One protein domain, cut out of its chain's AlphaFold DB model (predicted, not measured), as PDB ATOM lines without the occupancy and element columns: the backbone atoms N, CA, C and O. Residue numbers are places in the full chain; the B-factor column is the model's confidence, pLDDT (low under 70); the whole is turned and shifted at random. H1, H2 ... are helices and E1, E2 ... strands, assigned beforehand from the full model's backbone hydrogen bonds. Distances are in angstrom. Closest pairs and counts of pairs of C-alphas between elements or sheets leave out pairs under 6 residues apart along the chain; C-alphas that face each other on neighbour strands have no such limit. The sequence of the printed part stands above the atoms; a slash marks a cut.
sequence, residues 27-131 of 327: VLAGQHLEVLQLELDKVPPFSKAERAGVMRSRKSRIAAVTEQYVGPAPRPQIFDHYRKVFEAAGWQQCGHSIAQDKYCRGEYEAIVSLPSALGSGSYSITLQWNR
ATOM      1  N   VAL A  27     195.499 249.182 119.714       78.38
ATOM      2  CA  VAL A  27     196.769 248.469 119.958       78.38
ATOM      3  C   VAL A  27     196.810 247.867 121.366       78.38
ATOM      4  O   VAL A  27     197.087 246.676 121.499       78.38
ATOM      5  N   LEU A  28     196.436 248.640 122.389       83.75
ATOM      6  CA  LEU A  28     196.338 248.158 123.771       83.75
ATOM      7  C   LEU A  28     195.352 246.997 123.904       83.75
ATOM      8  O   LEU A  28     195.682 245.990 124.518       83.75
ATOM      9  N   ALA A  29     194.172 247.079 123.281       82.62
ATOM     10  CA  ALA A  29     193.222 245.968 123.289       82.62
ATOM     11  C   ALA A  29     193.814 244.696 122.651       82.62
ATOM     12  O   ALA A  29     193.457 243.596 123.050       82.62
ATOM     13  N   GLY A  30     194.726 244.829 121.681       83.31
ATOM     14  CA  GLY A  30     195.472 243.699 121.118       83.31
ATOM     15  C   GLY A  30     196.405 243.051 122.134       83.31
ATOM     16  O   GLY A  30     196.323 241.849 122.350       83.31
ATOM     17  N   GLN A  31     197.224 243.861 122.805       87.75
ATOM     18  CA  GLN A  31     198.142 243.390 123.847       87.75
ATOM     19  C   GLN A  31     197.390 242.743 125.017       87.75
ATOM     20  O   GLN A  31     197.746 241.661 125.474       87.75
ATOM     21  N   HIS A  32     196.299 243.366 125.471       89.94
ATOM     22  CA  HIS A  32     195.471 242.805 126.534       89.94
ATOM     23  C   HIS A  32     194.761 241.521 126.105       89.94
ATOM     24  O   HIS A  32     194.574 240.654 126.946       89.94
ATOM     25  N   LEU A  33     194.400 241.348 124.829       89.44
ATOM     26  CA  LEU A  33     193.800 240.099 124.350       89.44
ATOM     27  C   LEU A  33     194.750 238.904 124.533       89.44
ATOM     28  O   LEU A  33     194.308 237.836 124.947       89.44
ATOM     29  N   GLU A  34     196.042 239.089 124.259       88.88
ATOM     30  CA  GLU A  34     197.060 238.048 124.457       88.88
ATOM     31  C   GLU A  34     197.242 237.716 125.943       88.88
ATOM     32  O   GLU A  34     197.249 236.545 126.322       88.88
ATOM     33  N   VAL A  35     197.299 238.739 126.802       89.94
ATOM     34  CA  VAL A  35     197.377 238.558 128.261       89.94
ATOM     35  C   VAL A  35     196.133 237.851 128.803       89.94
ATOM     36  O   VAL A  35     196.253 236.941 129.618       89.94
ATOM     37  N   LEU A  36     194.942 238.232 128.336       91.56
ATOM     38  CA  LEU A  36     193.675 237.619 128.736       91.56
ATOM     39  C   LEU A  36     193.606 236.147 128.331       91.56
ATOM     40  O   LEU A  36     193.117 235.337 129.108       91.56
ATOM     41  N   GLN A  37     194.117 235.792 127.150       91.06
ATOM     42  CA  GLN A  37     194.202 234.397 126.728       91.06
ATOM     43  C   GLN A  37     195.115 233.597 127.665       91.06
ATOM     44  O   GLN A  37     194.713 232.545 128.148       91.06
ATOM     45  N   LEU A  38     196.305 234.123 127.972       90.38
ATOM     46  CA  LEU A  38     197.254 233.467 128.877       90.38
ATOM     47  C   LEU A  38     196.717 233.331 130.306       90.38
ATOM     48  O   LEU A  38     197.017 232.348 130.975       90.38
ATOM     49  N   GLU A  39     195.960 234.311 130.800       89.44
ATOM     50  CA  GLU A  39     195.305 234.213 132.107       89.44
ATOM     51  C   GLU A  39     194.148 233.213 132.086       89.44
ATOM     52  O   GLU A  39     193.992 232.464 133.045       89.44
ATOM     53  N   LEU A  40     193.373 233.146 131.000       88.81
ATOM     54  CA  LEU A  40     192.273 232.190 130.881       88.81
ATOM     55  C   LEU A  40     192.787 230.749 130.799       88.81
ATOM     56  O   LEU A  40     192.227 229.875 131.448       88.81
ATOM     57  N   ASP A  41     193.904 230.514 130.106       87.69
ATOM     58  CA  ASP A  41     194.537 229.192 130.022       87.69
ATOM     59  C   ASP A  41     195.088 228.695 131.378       87.69
ATOM     60  O   ASP A  41     195.329 227.500 131.546       87.69
ATOM     61  N   LYS A  42     195.256 229.581 132.374       88.94
ATOM     62  CA  LYS A  42     195.598 229.202 133.760       88.94
ATOM     63  C   LYS A  42     194.381 228.800 134.590       88.94
ATOM     64  O   LYS A  42     194.559 228.238 135.669       88.94
ATOM     65  N   VAL A  43     193.166 229.122 134.145       88.06
ATOM     66  CA  VAL A  43     191.935 228.816 134.877       88.06
ATOM     67  C   VAL A  43     191.588 227.344 134.638       88.06
ATOM     68  O   VAL A  43     191.257 226.974 133.512       88.06
ATOM     69  N   PRO A  44     191.656 226.476 135.666       87.31
ATOM     70  CA  PRO A  44     191.292 225.080 135.493       87.31
ATOM     71  C   PRO A  44     189.793 224.955 135.180       87.31
ATOM     72  O   PRO A  44     188.979 225.631 135.817       87.31
ATOM     73  N   PRO A  45     189.403 224.083 134.236       85.12
ATOM     74  CA  PRO A  45     187.999 223.817 133.973       85.12
ATOM     75  C   PRO A  45     187.365 223.033 135.127       85.12
ATOM     76  O   PRO A  45     188.024 222.254 135.823       85.12
ATOM     77  N   PHE A  46     186.049 223.175 135.284       85.06
ATOM     78  CA  PHE A  46     185.288 222.363 136.231       85.06
ATOM     79  C   PHE A  46     185.409 220.869 135.886       85.06
ATOM     80  O   PHE A  46     185.332 220.476 134.720       85.06
ATOM     81  N   SER A  47     185.559 220.017 136.903       79.69
ATOM     82  CA  SER A  47     185.715 218.571 136.714       79.69
ATOM     83  C   SER A  47     184.570 217.984 135.880       79.69
ATOM     84  O   SER A  47     183.406 218.198 136.221       79.69
ATOM     85  N   LYS A  48     184.893 217.194 134.846       77.06
ATOM     86  CA  LYS A  48     183.936 216.580 133.895       77.06
ATOM     87  C   LYS A  48     183.278 217.551 132.899       77.06
ATOM     88  O   LYS A  48     182.307 217.169 132.251       77.06
ATOM     89  N   ALA A  49     183.773 218.782 132.779       82.12
ATOM     90  CA  ALA A  49     183.403 219.676 131.689       82.12
ATOM     91  C   ALA A  49     184.395 219.546 130.526       82.12
ATOM     92  O   ALA A  49     185.607 219.547 130.732       82.12
ATOM     93  N   GLU A  50     183.877 219.474 129.307       84.00
ATOM     94  CA  GLU A  50     184.660 219.508 128.075       84.00
ATOM     95  C   GLU A  50     184.655 220.925 127.498       84.00
ATOM     96  O   GLU A  50     183.635 221.621 127.517       84.00
ATOM     97  N   ARG A  51     185.808 221.376 126.989       84.81
ATOM     98  CA  ARG A  51     185.926 222.679 126.324       84.81
ATOM     99  C   ARG A  51     185.255 222.582 124.949       84.81
ATOM    100  O   ARG A  51     185.732 221.865 124.078       84.81
ATOM    101  N   ALA A  52     184.168 223.324 124.758       84.19
ATOM    102  CA  ALA A  52     183.407 223.357 123.511       84.19
ATOM    103  C   ALA A  52     183.957 224.382 122.507       84.19
ATOM    104  O   ALA A  52     183.822 224.199 121.299       84.19
ATOM    105  N   GLY A  53     184.596 225.456 122.982       86.12
ATOM    106  CA  GLY A  53     185.207 226.438 122.092       86.12
ATOM    107  C   GLY A  53     185.794 227.653 122.798       86.12
ATOM    108  O   GLY A  53     185.539 227.898 123.977       86.12
ATOM    109  N   VAL A  54     186.570 228.423 122.034       88.81
ATOM    110  CA  VAL A  54     187.161 229.701 122.448       88.81
ATOM    111  C   VAL A  54     186.677 230.779 121.485       88.81
ATOM    112  O   VAL A  54     186.864 230.674 120.273       88.81
ATOM    113  N   MET A  55     186.078 231.835 122.017       89.38
ATOM    114  CA  MET A  55     185.727 233.039 121.279       89.38
ATOM    115  C   MET A  55     186.650 234.173 121.699       89.38
ATOM    116  O   MET A  55     186.822 234.455 122.882       89.38
ATOM    117  N   ARG A  56     187.228 234.856 120.714       88.50
ATOM    118  CA  ARG A  56     188.054 236.044 120.929       88.50
ATOM    119  C   ARG A  56     187.370 237.226 120.281       88.50
ATOM    120  O   ARG A  56     187.002 237.167 119.108       88.50
ATOM    121  N   SER A  57     187.212 238.306 121.031       87.12
ATOM    122  CA  SER A  57     186.652 239.542 120.503       87.12
ATOM    123  C   SER A  57     187.491 240.737 120.929       87.12
ATOM    124  O   SER A  57     187.967 240.834 122.061       87.12
ATOM    125  N   ARG A  58     187.684 241.660 119.989       82.19
ATOM    126  CA  ARG A  58     188.404 242.909 120.216       82.19
ATOM    127  C   ARG A  58     187.651 244.045 119.550       82.19
ATOM    128  O   ARG A  58     187.314 243.979 118.371       82.19
ATOM    129  N   LYS A  59     187.423 245.104 120.317       79.69
ATOM    130  CA  LYS A  59     186.948 246.406 119.849       79.69
ATOM    131  C   LYS A  59     187.860 247.485 120.429       79.69
ATOM    132  O   LYS A  59     188.707 247.210 121.278       79.69
ATOM    133  N   SER A  60     187.724 248.727 119.974       67.94
ATOM    134  CA  SER A  60     188.424 249.829 120.636       67.94
ATOM    135  C   SER A  60     188.028 249.857 122.119       67.94
ATOM    136  O   SER A  60     186.843 249.864 122.445       67.94
ATOM    137  N   ARG A  61     189.027 249.843 123.017       73.69
ATOM    138  CA  ARG A  61     188.859 249.902 124.489       73.69
ATOM    139  C   ARG A  61     188.219 248.671 125.155       73.69
ATOM    140  O   ARG A  61     187.954 248.728 126.356       73.69
ATOM    141  N   ILE A  62     187.986 247.591 124.403       83.69
ATOM    142  CA  ILE A  62     187.442 246.327 124.916       83.69
ATOM    143  C   ILE A  62     188.213 245.157 124.304       83.69
ATOM    144  O   ILE A  62     188.294 245.028 123.079       83.69
ATOM    145  N   ALA A  63     188.722 244.274 125.151       89.50
ATOM    146  CA  ALA A  63     189.241 242.973 124.748       89.50
ATOM    147  C   ALA A  63     188.566 241.906 125.602       89.50
ATOM    148  O   ALA A  63     188.458 242.088 126.812       89.50
ATOM    149  N   ALA A  64     188.097 240.824 124.989       91.19
ATOM    150  CA  ALA A  64     187.476 239.729 125.715       91.19
ATOM    151  C   ALA A  64     187.837 238.380 125.096       91.19
ATOM    152  O   ALA A  64     187.813 238.213 123.869       91.19
ATOM    153  N   VAL A  65     188.142 237.424 125.964       92.38
ATOM    154  CA  VAL A  65     188.329 236.017 125.626       92.38
ATOM    155  C   VAL A  65     187.292 235.230 126.408       92.38
ATOM    156  O   VAL A  65     187.225 235.330 127.632       92.38
ATOM    157  N   THR A  66     186.472 234.476 125.690       90.94
ATOM    158  CA  THR A  66     185.409 233.655 126.256       90.94
ATOM    159  C   THR A  66     185.676 232.201 125.940       90.94
ATOM    160  O   THR A  66     185.820 231.827 124.779       90.94
ATOM    161  N   GLU A  67     185.663 231.368 126.964       91.31
ATOM    162  CA  GLU A  67     185.680 229.923 126.829       91.31
ATOM    163  C   GLU A  67     184.328 229.343 127.165       91.31
ATOM    164  O   GLU A  67     183.719 229.687 128.176       91.31
ATOM    165  N   GLN A  68     183.858 228.465 126.290       89.75
ATOM    166  CA  GLN A  68     182.611 227.744 126.459       89.75
ATOM    167  C   GLN A  68     182.914 226.308 126.852       89.75
ATOM    168  O   GLN A  68     183.772 225.649 126.262       89.75
ATOM    169  N   TYR A  69     182.164 225.830 127.829       87.38
ATOM    170  CA  TYR A  69     182.289 224.506 128.398       87.38
ATOM    171  C   TYR A  69     180.945 223.799 128.356       87.38
ATOM    172  O   TYR A  69     179.907 224.443 128.501       87.38
ATOM    173  N   VAL A  70     180.969 222.480 128.179       85.44
ATOM    174  CA  VAL A  70     179.792 221.608 128.199       85.44
ATOM    175  C   VAL A  70     180.066 220.449 129.153       85.44
ATOM    176  O   VAL A  70     181.083 219.774 129.045       85.44
ATOM    177  N   GLY A  71     179.178 220.214 130.110       77.81
ATOM    178  CA  GLY A  71     179.290 219.115 131.059       77.81
ATOM    179  C   GLY A  71     178.124 219.038 132.052       77.81
ATOM    180  O   GLY A  71     177.447 220.033 132.323       77.81
ATOM    181  N   PRO A  72     177.867 217.855 132.633       68.62
ATOM    182  CA  PRO A  72     176.811 217.656 133.616       68.62
ATOM    183  C   PRO A  72     177.263 218.184 134.985       68.62
ATOM    184  O   PRO A  72     177.697 217.424 135.850       68.62
ATOM    185  N   ALA A  73     177.194 219.498 135.180       68.75
ATOM    186  CA  ALA A  73     177.594 220.146 136.423       68.75
ATOM    187  C   ALA A  73     176.435 220.978 137.011       68.75
ATOM    188  O   ALA A  73     175.868 221.826 136.315       68.75
ATOM    189  N   PRO A  74     176.054 220.763 138.287       76.81
ATOM    190  CA  PRO A  74     175.053 221.588 138.952       76.81
ATOM    191  C   PRO A  74     175.531 223.038 139.063       76.81
ATOM    192  O   PRO A  74     176.638 223.290 139.540       76.81
ATOM    193  N   ARG A  75     174.664 223.997 138.711       77.25
ATOM    194  CA  ARG A  75     174.939 225.445 138.797       77.25
ATOM    195  C   ARG A  75     175.674 225.891 140.079       77.25
ATOM    196  O   ARG A  75     176.684 226.577 139.938       77.25
ATOM    197  N   PRO A  76     175.248 225.511 141.306       82.38
ATOM    198  CA  PRO A  76     175.925 225.968 142.525       82.38
ATOM    199  C   PRO A  76     177.373 225.474 142.631       82.38
ATOM    200  O   PRO A  76     178.237 226.219 143.076       82.38
ATOM    201  N   GLN A  77     177.668 224.260 142.155       86.38
ATOM    202  CA  GLN A  77     179.025 223.708 142.204       86.38
ATOM    203  C   GLN A  77     179.974 224.428 141.241       86.38
ATOM    204  O   GLN A  77     181.146 224.604 141.564       86.38
ATOM    205  N   ILE A  78     179.467 224.869 140.084       86.62
ATOM    206  CA  ILE A  78     180.235 225.654 139.107       86.62
ATOM    207  C   ILE A  78     180.640 226.998 139.720       86.62
ATOM    208  O   ILE A  78     181.819 227.351 139.700       86.62
ATOM    209  N   PHE A  79     179.684 227.731 140.294       88.38
ATOM    210  CA  PHE A  79     179.963 229.029 140.907       88.38
ATOM    211  C   PHE A  79     180.893 228.909 142.119       88.38
ATOM    212  O   PHE A  79     181.877 229.640 142.200       88.38
ATOM    213  N   ASP A  80     180.667 227.936 143.010       89.75
ATOM    214  CA  ASP A  80     181.545 227.709 144.166       89.75
ATOM    215  C   ASP A  80     182.973 227.313 143.760       89.75
ATOM    216  O   ASP A  80     183.936 227.711 144.421       89.75
ATOM    217  N   HIS A  81     183.129 226.530 142.686       90.94
ATOM    218  CA  HIS A  81     184.439 226.180 142.145       90.94
ATOM    219  C   HIS A  81     185.177 227.423 141.645       90.94
ATOM    220  O   HIS A  81     186.288 227.697 142.102       90.94
ATOM    221  N   TYR A  82     184.550 228.202 140.759       91.31
ATOM    222  CA  TYR A  82     185.198 229.379 140.188       91.31
ATOM    223  C   TYR A  82     185.407 230.495 141.207       91.31
ATOM    224  O   TYR A  82     186.427 231.170 141.118       91.31
ATOM    225  N   ARG A  83     184.549 230.629 142.228       92.75
ATOM    226  CA  ARG A  83     184.815 231.524 143.362       92.75
ATOM    227  C   ARG A  83     186.167 231.207 143.997       92.75
ATOM    228  O   ARG A  83     187.019 232.082 144.077       92.75
ATOM    229  N   LYS A  84     186.401 229.942 144.369       93.00
ATOM    230  CA  LYS A  84     187.667 229.511 144.992       93.00
ATOM    231  C   LYS A  84     188.868 229.719 144.071       93.00
ATOM    232  O   LYS A  84     189.917 230.153 144.534       93.00
ATOM    233  N   VAL A  85     188.722 229.405 142.783       93.25
ATOM    234  CA  VAL A  85     189.791 229.569 141.784       93.25
ATOM    235  C   VAL A  85     190.163 231.044 141.613       93.25
ATOM    236  O   VAL A  85     191.344 231.389 141.663       93.25
ATOM    237  N   PHE A  86     189.173 231.923 141.451       93.38
ATOM    238  CA  PHE A  86     189.401 233.352 141.253       93.38
ATOM    239  C   PHE A  86     189.924 234.031 142.524       93.38
ATOM    240  O   PHE A  86     190.895 234.785 142.441       93.38
ATOM    241  N   GLU A  87     189.379 233.713 143.700       92.62
ATOM    242  CA  GLU A  87     189.872 234.234 144.983       92.62
ATOM    243  C   GLU A  87     191.321 233.804 145.258       92.62
ATOM    244  O   GLU A  87     192.148 234.638 145.634       92.62
ATOM    245  N   ALA A  88     191.676 232.540 144.988       92.19
ATOM    246  CA  ALA A  88     193.053 232.056 145.122       92.19
ATOM    247  C   ALA A  88     194.028 232.759 144.159       92.19
ATOM    248  O   ALA A  88     195.199 232.943 144.482       92.19
ATOM    249  N   ALA A  89     193.542 233.194 142.993       89.25
ATOM    250  CA  ALA A  89     194.298 233.976 142.016       89.25
ATOM    251  C   ALA A  89     194.262 235.502 142.278       89.25
ATOM    252  O   ALA A  89     194.696 236.290 141.425       89.25
ATOM    253  N   GLY A  90     193.746 235.930 143.437       91.50
ATOM    254  CA  GLY A  90     193.719 237.326 143.878       91.50
ATOM    255  C   GLY A  90     192.642 238.191 143.216       91.50
ATOM    256  O   GLY A  90     192.772 239.414 143.193       91.50
ATOM    257  N   TRP A  91     191.604 237.583 142.644       93.19
ATOM    258  CA  TRP A  91     190.433 238.298 142.140       93.19
ATOM    259  C   TRP A  91     189.400 238.486 143.253       93.19
ATOM    260  O   TRP A  91     189.271 237.648 144.143       93.19
ATOM    261  N   GLN A  92     188.636 239.573 143.190       92.38
ATOM    262  CA  GLN A  92     187.612 239.895 144.185       92.38
ATOM    263  C   GLN A  92     186.227 239.887 143.550       92.38
ATOM    264  O   GLN A  92     186.047 240.431 142.463       92.38
ATOM    265  N   GLN A  93     185.234 239.298 144.214       90.75
ATOM    266  CA  GLN A  93     183.862 239.324 143.711       90.75
ATOM    267  C   GLN A  93     183.333 240.766 143.706       90.75
ATOM    268  O   GLN A  93     183.333 241.444 144.731       90.75
ATOM    269  N   CYS A  94     182.887 241.236 142.543       89.56
ATOM    270  CA  CYS A  94     182.399 242.603 142.340       89.56
ATOM    271  C   CYS A  94     180.954 242.655 141.824       89.56
ATOM    272  O   CYS A  94     180.364 243.731 141.730       89.56
ATOM    273  N   GLY A  95     180.352 241.504 141.514       87.44
ATOM    274  CA  GLY A  95     178.940 241.416 141.166       87.44
ATOM    275  C   GLY A  95     178.438 239.978 141.139       87.44
ATOM    276  O   GLY A  95     179.173 239.060 140.791       87.44
ATOM    277  N   HIS A  96     177.165 239.801 141.482       86.31
ATOM    278  CA  HIS A  96     176.480 238.513 141.468       86.31
ATOM    279  C   HIS A  96     175.096 238.678 140.842       86.31
ATOM    280  O   HIS A  96     174.387 239.651 141.112       86.31
ATOM    281  N   SER A  97     174.700 237.729 140.004       83.38
ATOM    282  CA  SER A  97     173.331 237.578 139.534       83.38
ATOM    283  C   SER A  97     172.991 236.100 139.350       83.38
ATOM    284  O   SER A  97     173.861 235.237 139.284       83.38
ATOM    285  N   ILE A  98     171.698 235.815 139.195       78.06
ATOM    286  CA  ILE A  98     171.164 234.451 139.047       78.06
ATOM    287  C   ILE A  98     171.822 233.678 137.884       78.06
ATOM    288  O   ILE A  98     171.890 232.451 137.914       78.06
ATOM    289  N   ALA A  99     172.293 234.385 136.855       82.75
ATOM    290  CA  ALA A  99     172.880 233.791 135.656       82.75
ATOM    291  C   ALA A  99     174.389 234.039 135.521       82.75
ATOM    292  O   ALA A  99     175.002 233.489 134.607       82.75
ATOM    293  N   GLN A 100     174.993 234.871 136.374       89.25
ATOM    294  CA  GLN A 100     176.403 235.231 136.236       89.25
ATOM    295  C   GLN A 100     177.059 235.660 137.549       89.25
ATOM    296  O   GLN A 100     176.471 236.396 138.335       89.25
ATOM    297  N   ASP A 101     178.327 235.298 137.705       90.50
ATOM    298  CA  ASP A 101     179.225 235.829 138.725       90.50
ATOM    299  C   ASP A 101     180.322 236.669 138.087       90.50
ATOM    300  O   ASP A 101     180.862 236.308 137.039       90.50
ATOM    301  N   LYS A 102     180.656 237.784 138.737       92.25
ATOM    302  CA  LYS A 102     181.658 238.745 138.279       92.25
ATOM    303  C   LYS A 102     182.760 238.908 139.312       92.25
ATOM    304  O   LYS A 102     182.490 239.219 140.476       92.25
ATOM    305  N   TYR A 103     183.997 238.790 138.853       92.81
ATOM    306  CA  TYR A 103     185.198 238.972 139.655       92.81
ATOM    307  C   TYR A 103     186.085 240.036 139.017       92.81
ATOM    308  O   TYR A 103     186.284 240.043 137.809       92.81
ATOM    309  N   CYS A 104     186.632 240.938 139.816       90.62
ATOM    310  CA  CYS A 104     187.424 242.068 139.360       90.62
ATOM    311  C   CYS A 104     188.859 241.958 139.885       90.62
ATOM    312  O   CYS A 104     189.089 241.570 141.033       90.62
ATOM    313  N   ARG A 105     189.831 242.327 139.047       89.62
ATOM    314  CA  ARG A 105     191.247 242.444 139.417       89.62
ATOM    315  C   ARG A 105     191.883 243.597 138.646       89.62
ATOM    316  O   ARG A 105     192.283 243.455 137.491       89.62
ATOM    317  N   GLY A 106     191.972 244.758 139.295       86.25
ATOM    318  CA  GLY A 106     192.459 245.985 138.663       86.25
ATOM    319  C   GLY A 106     191.567 246.406 137.493       86.25
ATOM    320  O   GLY A 106     190.393 246.700 137.687       86.25
ATOM    321  N   GLU A 107     192.122 246.426 136.279       84.50
ATOM    322  CA  GLU A 107     191.400 246.799 135.047       84.50
ATOM    323  C   GLU A 107     190.695 245.624 134.347       84.50
ATOM    324  O   GLU A 107     190.124 245.797 133.267       84.50
ATOM    325  N   TYR A 108     190.764 244.425 134.927       89.94
ATOM    326  CA  TYR A 108     190.212 243.208 134.347       89.94
ATOM    327  C   TYR A 108     188.975 242.736 135.103       89.94
ATOM    328  O   TYR A 108     188.886 242.856 136.326       89.94
ATOM    329  N   GLU A 109     188.047 242.141 134.363       91.38
ATOM    330  CA  GLU A 109     186.831 241.521 134.878       91.38
ATOM    331  C   GLU A 109     186.734 240.088 134.344       91.38
ATOM    332  O   GLU A 109     186.909 239.839 133.152       91.38
ATOM    333  N   ALA A 110     186.458 239.144 135.231       92.56
ATOM    334  CA  ALA A 110     186.135 237.766 134.925       92.56
ATOM    335  C   ALA A 110     184.635 237.557 135.126       92.56
ATOM    336  O   ALA A 110     184.086 237.937 136.159       92.56
ATOM    337  N   ILE A 111     183.972 236.949 134.151       92.56
ATOM    338  CA  ILE A 111     182.534 236.707 134.154       92.56
ATOM    339  C   ILE A 111     182.303 235.220 133.941       92.56
ATOM    340  O   ILE A 111     182.586 234.686 132.870       92.56
ATOM    341  N   VAL A 112     181.750 234.560 134.948       91.56
ATOM    342  CA  VAL A 112     181.247 233.192 134.836       91.56
ATOM    343  C   VAL A 112     179.766 233.300 134.532       91.56
ATOM    344  O   VAL A 112     179.033 233.846 135.345       91.56
ATOM    345  N   SER A 113     179.314 232.822 133.375       89.38
ATOM    346  CA  SER A 113     177.909 232.913 132.971       89.38
ATOM    347  C   SER A 113     177.319 231.551 132.629       89.38
ATOM    348  O   SER A 113     177.962 230.707 132.000       89.38
ATOM    349  N   LEU A 114     176.075 231.342 133.051       84.94
ATOM    350  CA  LEU A 114     175.293 230.149 132.769       84.94
ATOM    351  C   LEU A 114     174.011 230.581 132.047       84.94
ATOM    352  O   LEU A 114     173.258 231.392 132.591       84.94
ATOM    353  N   PRO A 115     173.722 230.062 130.841       74.50
ATOM    354  CA  PRO A 115     172.502 230.402 130.130       74.50
ATOM    355  C   PRO A 115     171.264 230.054 130.971       74.50
ATOM    356  O   PRO A 115     171.119 228.960 131.529       74.50
ATOM    357  N   SER A 116     170.361 231.030 131.084       56.53
ATOM    358  CA  SER A 116     169.222 231.007 132.006       56.53
ATOM    359  C   SER A 116     168.154 229.967 131.644       56.53
ATOM    360  O   SER A 116     167.368 229.592 132.511       56.53
ATOM    361  N   ALA A 117     168.134 229.457 130.410       51.03
ATOM    362  CA  ALA A 117     167.074 228.588 129.906       51.03
ATOM    363  C   ALA A 117     167.529 227.122 129.785       51.03
ATOM    364  O   ALA A 117     168.394 226.798 128.983       51.03
ATOM    365  N   LEU A 118     166.912 226.265 130.605       46.66
ATOM    366  CA  LEU A 118     166.750 224.813 130.454       46.66
ATOM    367  C   LEU A 118     167.949 223.987 129.931       46.66
ATOM    368  O   LEU A 118     168.193 223.869 128.737       46.66
ATOM    369  N   GLY A 119     168.586 223.256 130.846       49.56
ATOM    370  CA  GLY A 119     169.020 221.874 130.587       49.56
ATOM    371  C   GLY A 119     170.262 221.630 129.727       49.56
ATOM    372  O   GLY A 119     170.778 220.518 129.767       49.56
ATOM    373  N   SER A 120     170.802 222.610 129.003       55.62
ATOM    374  CA  SER A 120     172.128 222.426 128.407       55.62
ATOM    375  C   SER A 120     173.152 222.595 129.524       55.62
ATOM    376  O   SER A 120     173.204 223.655 130.143       55.62
ATOM    377  N   GLY A 121     173.937 221.569 129.842       69.50
ATOM    378  CA  GLY A 121     175.039 221.641 130.810       69.50
ATOM    379  C   GLY A 121     176.177 222.559 130.351       69.50
ATOM    380  O   GLY A 121     177.340 222.220 130.501       69.50
ATOM    381  N   SER A 122     175.868 223.680 129.704       81.31
ATOM    382  CA  SER A 122     176.838 224.614 129.175       81.31
ATOM    383  C   SER A 122     177.034 225.787 130.124       81.31
ATOM    384  O   SER A 122     176.101 226.257 130.778       81.31
ATOM    385  N   TYR A 123     178.268 226.255 130.215       87.38
ATOM    386  CA  TYR A 123     178.622 227.484 130.909       87.38
ATOM    387  C   TYR A 123     179.763 228.155 130.157       87.38
ATOM    388  O   TYR A 123     180.447 227.524 129.348       87.38
ATOM    389  N   SER A 124     179.967 229.444 130.398       89.75
ATOM    390  CA  SER A 124     181.090 230.155 129.804       89.75
ATOM    391  C   SER A 124     181.839 230.995 130.819       89.75
ATOM    392  O   SER A 124     181.253 231.539 131.757       89.75
ATOM    393  N   ILE A 125     183.145 231.089 130.614       91.62
ATOM    394  CA  ILE A 125     184.048 231.934 131.383       91.62
ATOM    395  C   ILE A 125     184.566 232.987 130.426       91.62
ATOM    396  O   ILE A 125     185.152 232.660 129.400       91.62
ATOM    397  N   THR A 126     184.343 234.250 130.747       92.69
ATOM    398  CA  THR A 126     184.839 235.374 129.961       92.69
ATOM    399  C   THR A 126     185.812 236.176 130.797       92.69
ATOM    400  O   THR A 126     185.418 236.713 131.825       92.69
ATOM    401  N   LEU A 127     187.059 236.302 130.353       93.19
ATOM    402  CA  LEU A 127     187.956 237.337 130.857       93.19
ATOM    403  C   LEU A 127     187.883 238.535 129.918       93.19
ATOM    404  O   LEU A 127     188.056 238.395 128.705       93.19
ATOM    405  N   GLN A 128     187.642 239.716 130.475       92.94
ATOM    406  CA  GLN A 128     187.557 240.954 129.721       92.94
ATOM    407  C   GLN A 128     188.397 242.070 130.334       92.94
ATOM    408  O   GLN A 128     188.482 242.243 131.547       92.94
ATOM    409  N   TRP A 129     188.985 242.872 129.459       90.25
ATOM    410  CA  TRP A 129     189.510 244.189 129.771       90.25
ATOM    411  C   TRP A 129     188.528 245.218 129.223       90.25
ATOM    412  O   TRP A 129     188.291 245.275 128.011       90.25
ATOM    413  N   ASN A 130     187.939 246.013 130.115       83.31
ATOM    414  CA  ASN A 130     186.920 246.993 129.763       83.31
ATOM    415  C   ASN A 130     187.309 248.379 130.287       83.31
ATOM    416  O   ASN A 130     187.118 248.706 131.455       83.31
ATOM    417  N   ARG A 131     187.814 249.228 129.389       76.00
ATOM    418  CA  ARG A 131     188.153 250.631 129.684       76.00
ATOM    419  C   ARG A 131     187.027 251.605 129.321       76.00
ATOM    420  O   ARG A 131     187.257 252.819 129.285       76.00
TER     421      ARG A 131
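AT A GLANCE: This is residues 27 to 131 of the 327 residues of an uncharacterized protein of Candidatus Rokubacteria bacterium RIFCSPLOWO2_12_FULL_73_47 (UniProt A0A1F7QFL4). A single twisted sheet of six strands forms a wall, with two helices, H1 and H2, over one of its faces and the other face bare of named helices. H1 covers the part with the long strands E2 and E6, H2 the part with the shorter strands E5 and E4, and the two helices stay apart. The printed part has 105 residues, with two named helices and six named strands in the order H1 E1 E2 H2 E3 E4 E5 E6. The sheet runs E1 E2 E6 E5 E4 E3, antiparallel throughout, and the class is mixed, helices and strands. The whole is compact, with a radius of gyration of the C-alphas of 13.2 A, and elongated in outline, spanning 39 by 25 by 23 A.

IN THESE COORDINATES: H1, residues 27 to 40, begins at C-alpha 27 (196.769, 248.469, 119.958) and is 20.1 A long. E1, residues 50 to 59, is 28.2 A long, and E2, residues 62 to 70, 26.1 A. H2, residues 75 to 88, is 20.3 A long and begins at C-alpha 75 (174.939, 225.445, 138.797). E3 is residues 92 to 97, E4 residues 100 to 105 and E5 residues 108 to 113. E6, residues 122 to 130, is 24.6 A long and ends at C-alpha 130 (186.920, 246.993, 129.763).

HOW THE PARTS SIT: E1 and E3 are the edge strands. E1 and E2 form a hairpin at 166 degrees, with N 55 and O 66 2.8 A apart, within hydrogen-bond range. E2 and E6 are antiparallel at 168 degrees, with N 67 and O 125 at 2.8 A. E3 E4 E5 E6 make a meander, each strand the antiparallel neighbour of the one before: N 94 and O 102 are 2.9 A apart, N 103 and O 110 2.8 A, and N 111 and O 126 2.7 A. H1 is on the sheet at a height of 7.9 A over the sheet, over E2 and E6, and runs along the strands, at 23 degrees to E2 on the local plane; its closest C-alphas to E2 are those of Ala 29 and Ala 63, 5.2 A. H2 lies on the same face at a height of 8.9 A over the sheet, over E5 and E4, along the strands at 1 degree to E4 on the local plane; its closest C-alphas to E4 are those of Phe 79 and Asp 101, 7.2 A. In H1 and H2 every O i to N i+4 pair is within hydrogen-bond range.

THE WHOLE: The two C-alphas farthest apart are those of Val 27 and Gly 119, 39.9 A. The printed part has no cut and no long link. The mean pLDDT of the printed part is 85.0; residue 60, residues 72 to 73 and residues 116 to 121 are under 70.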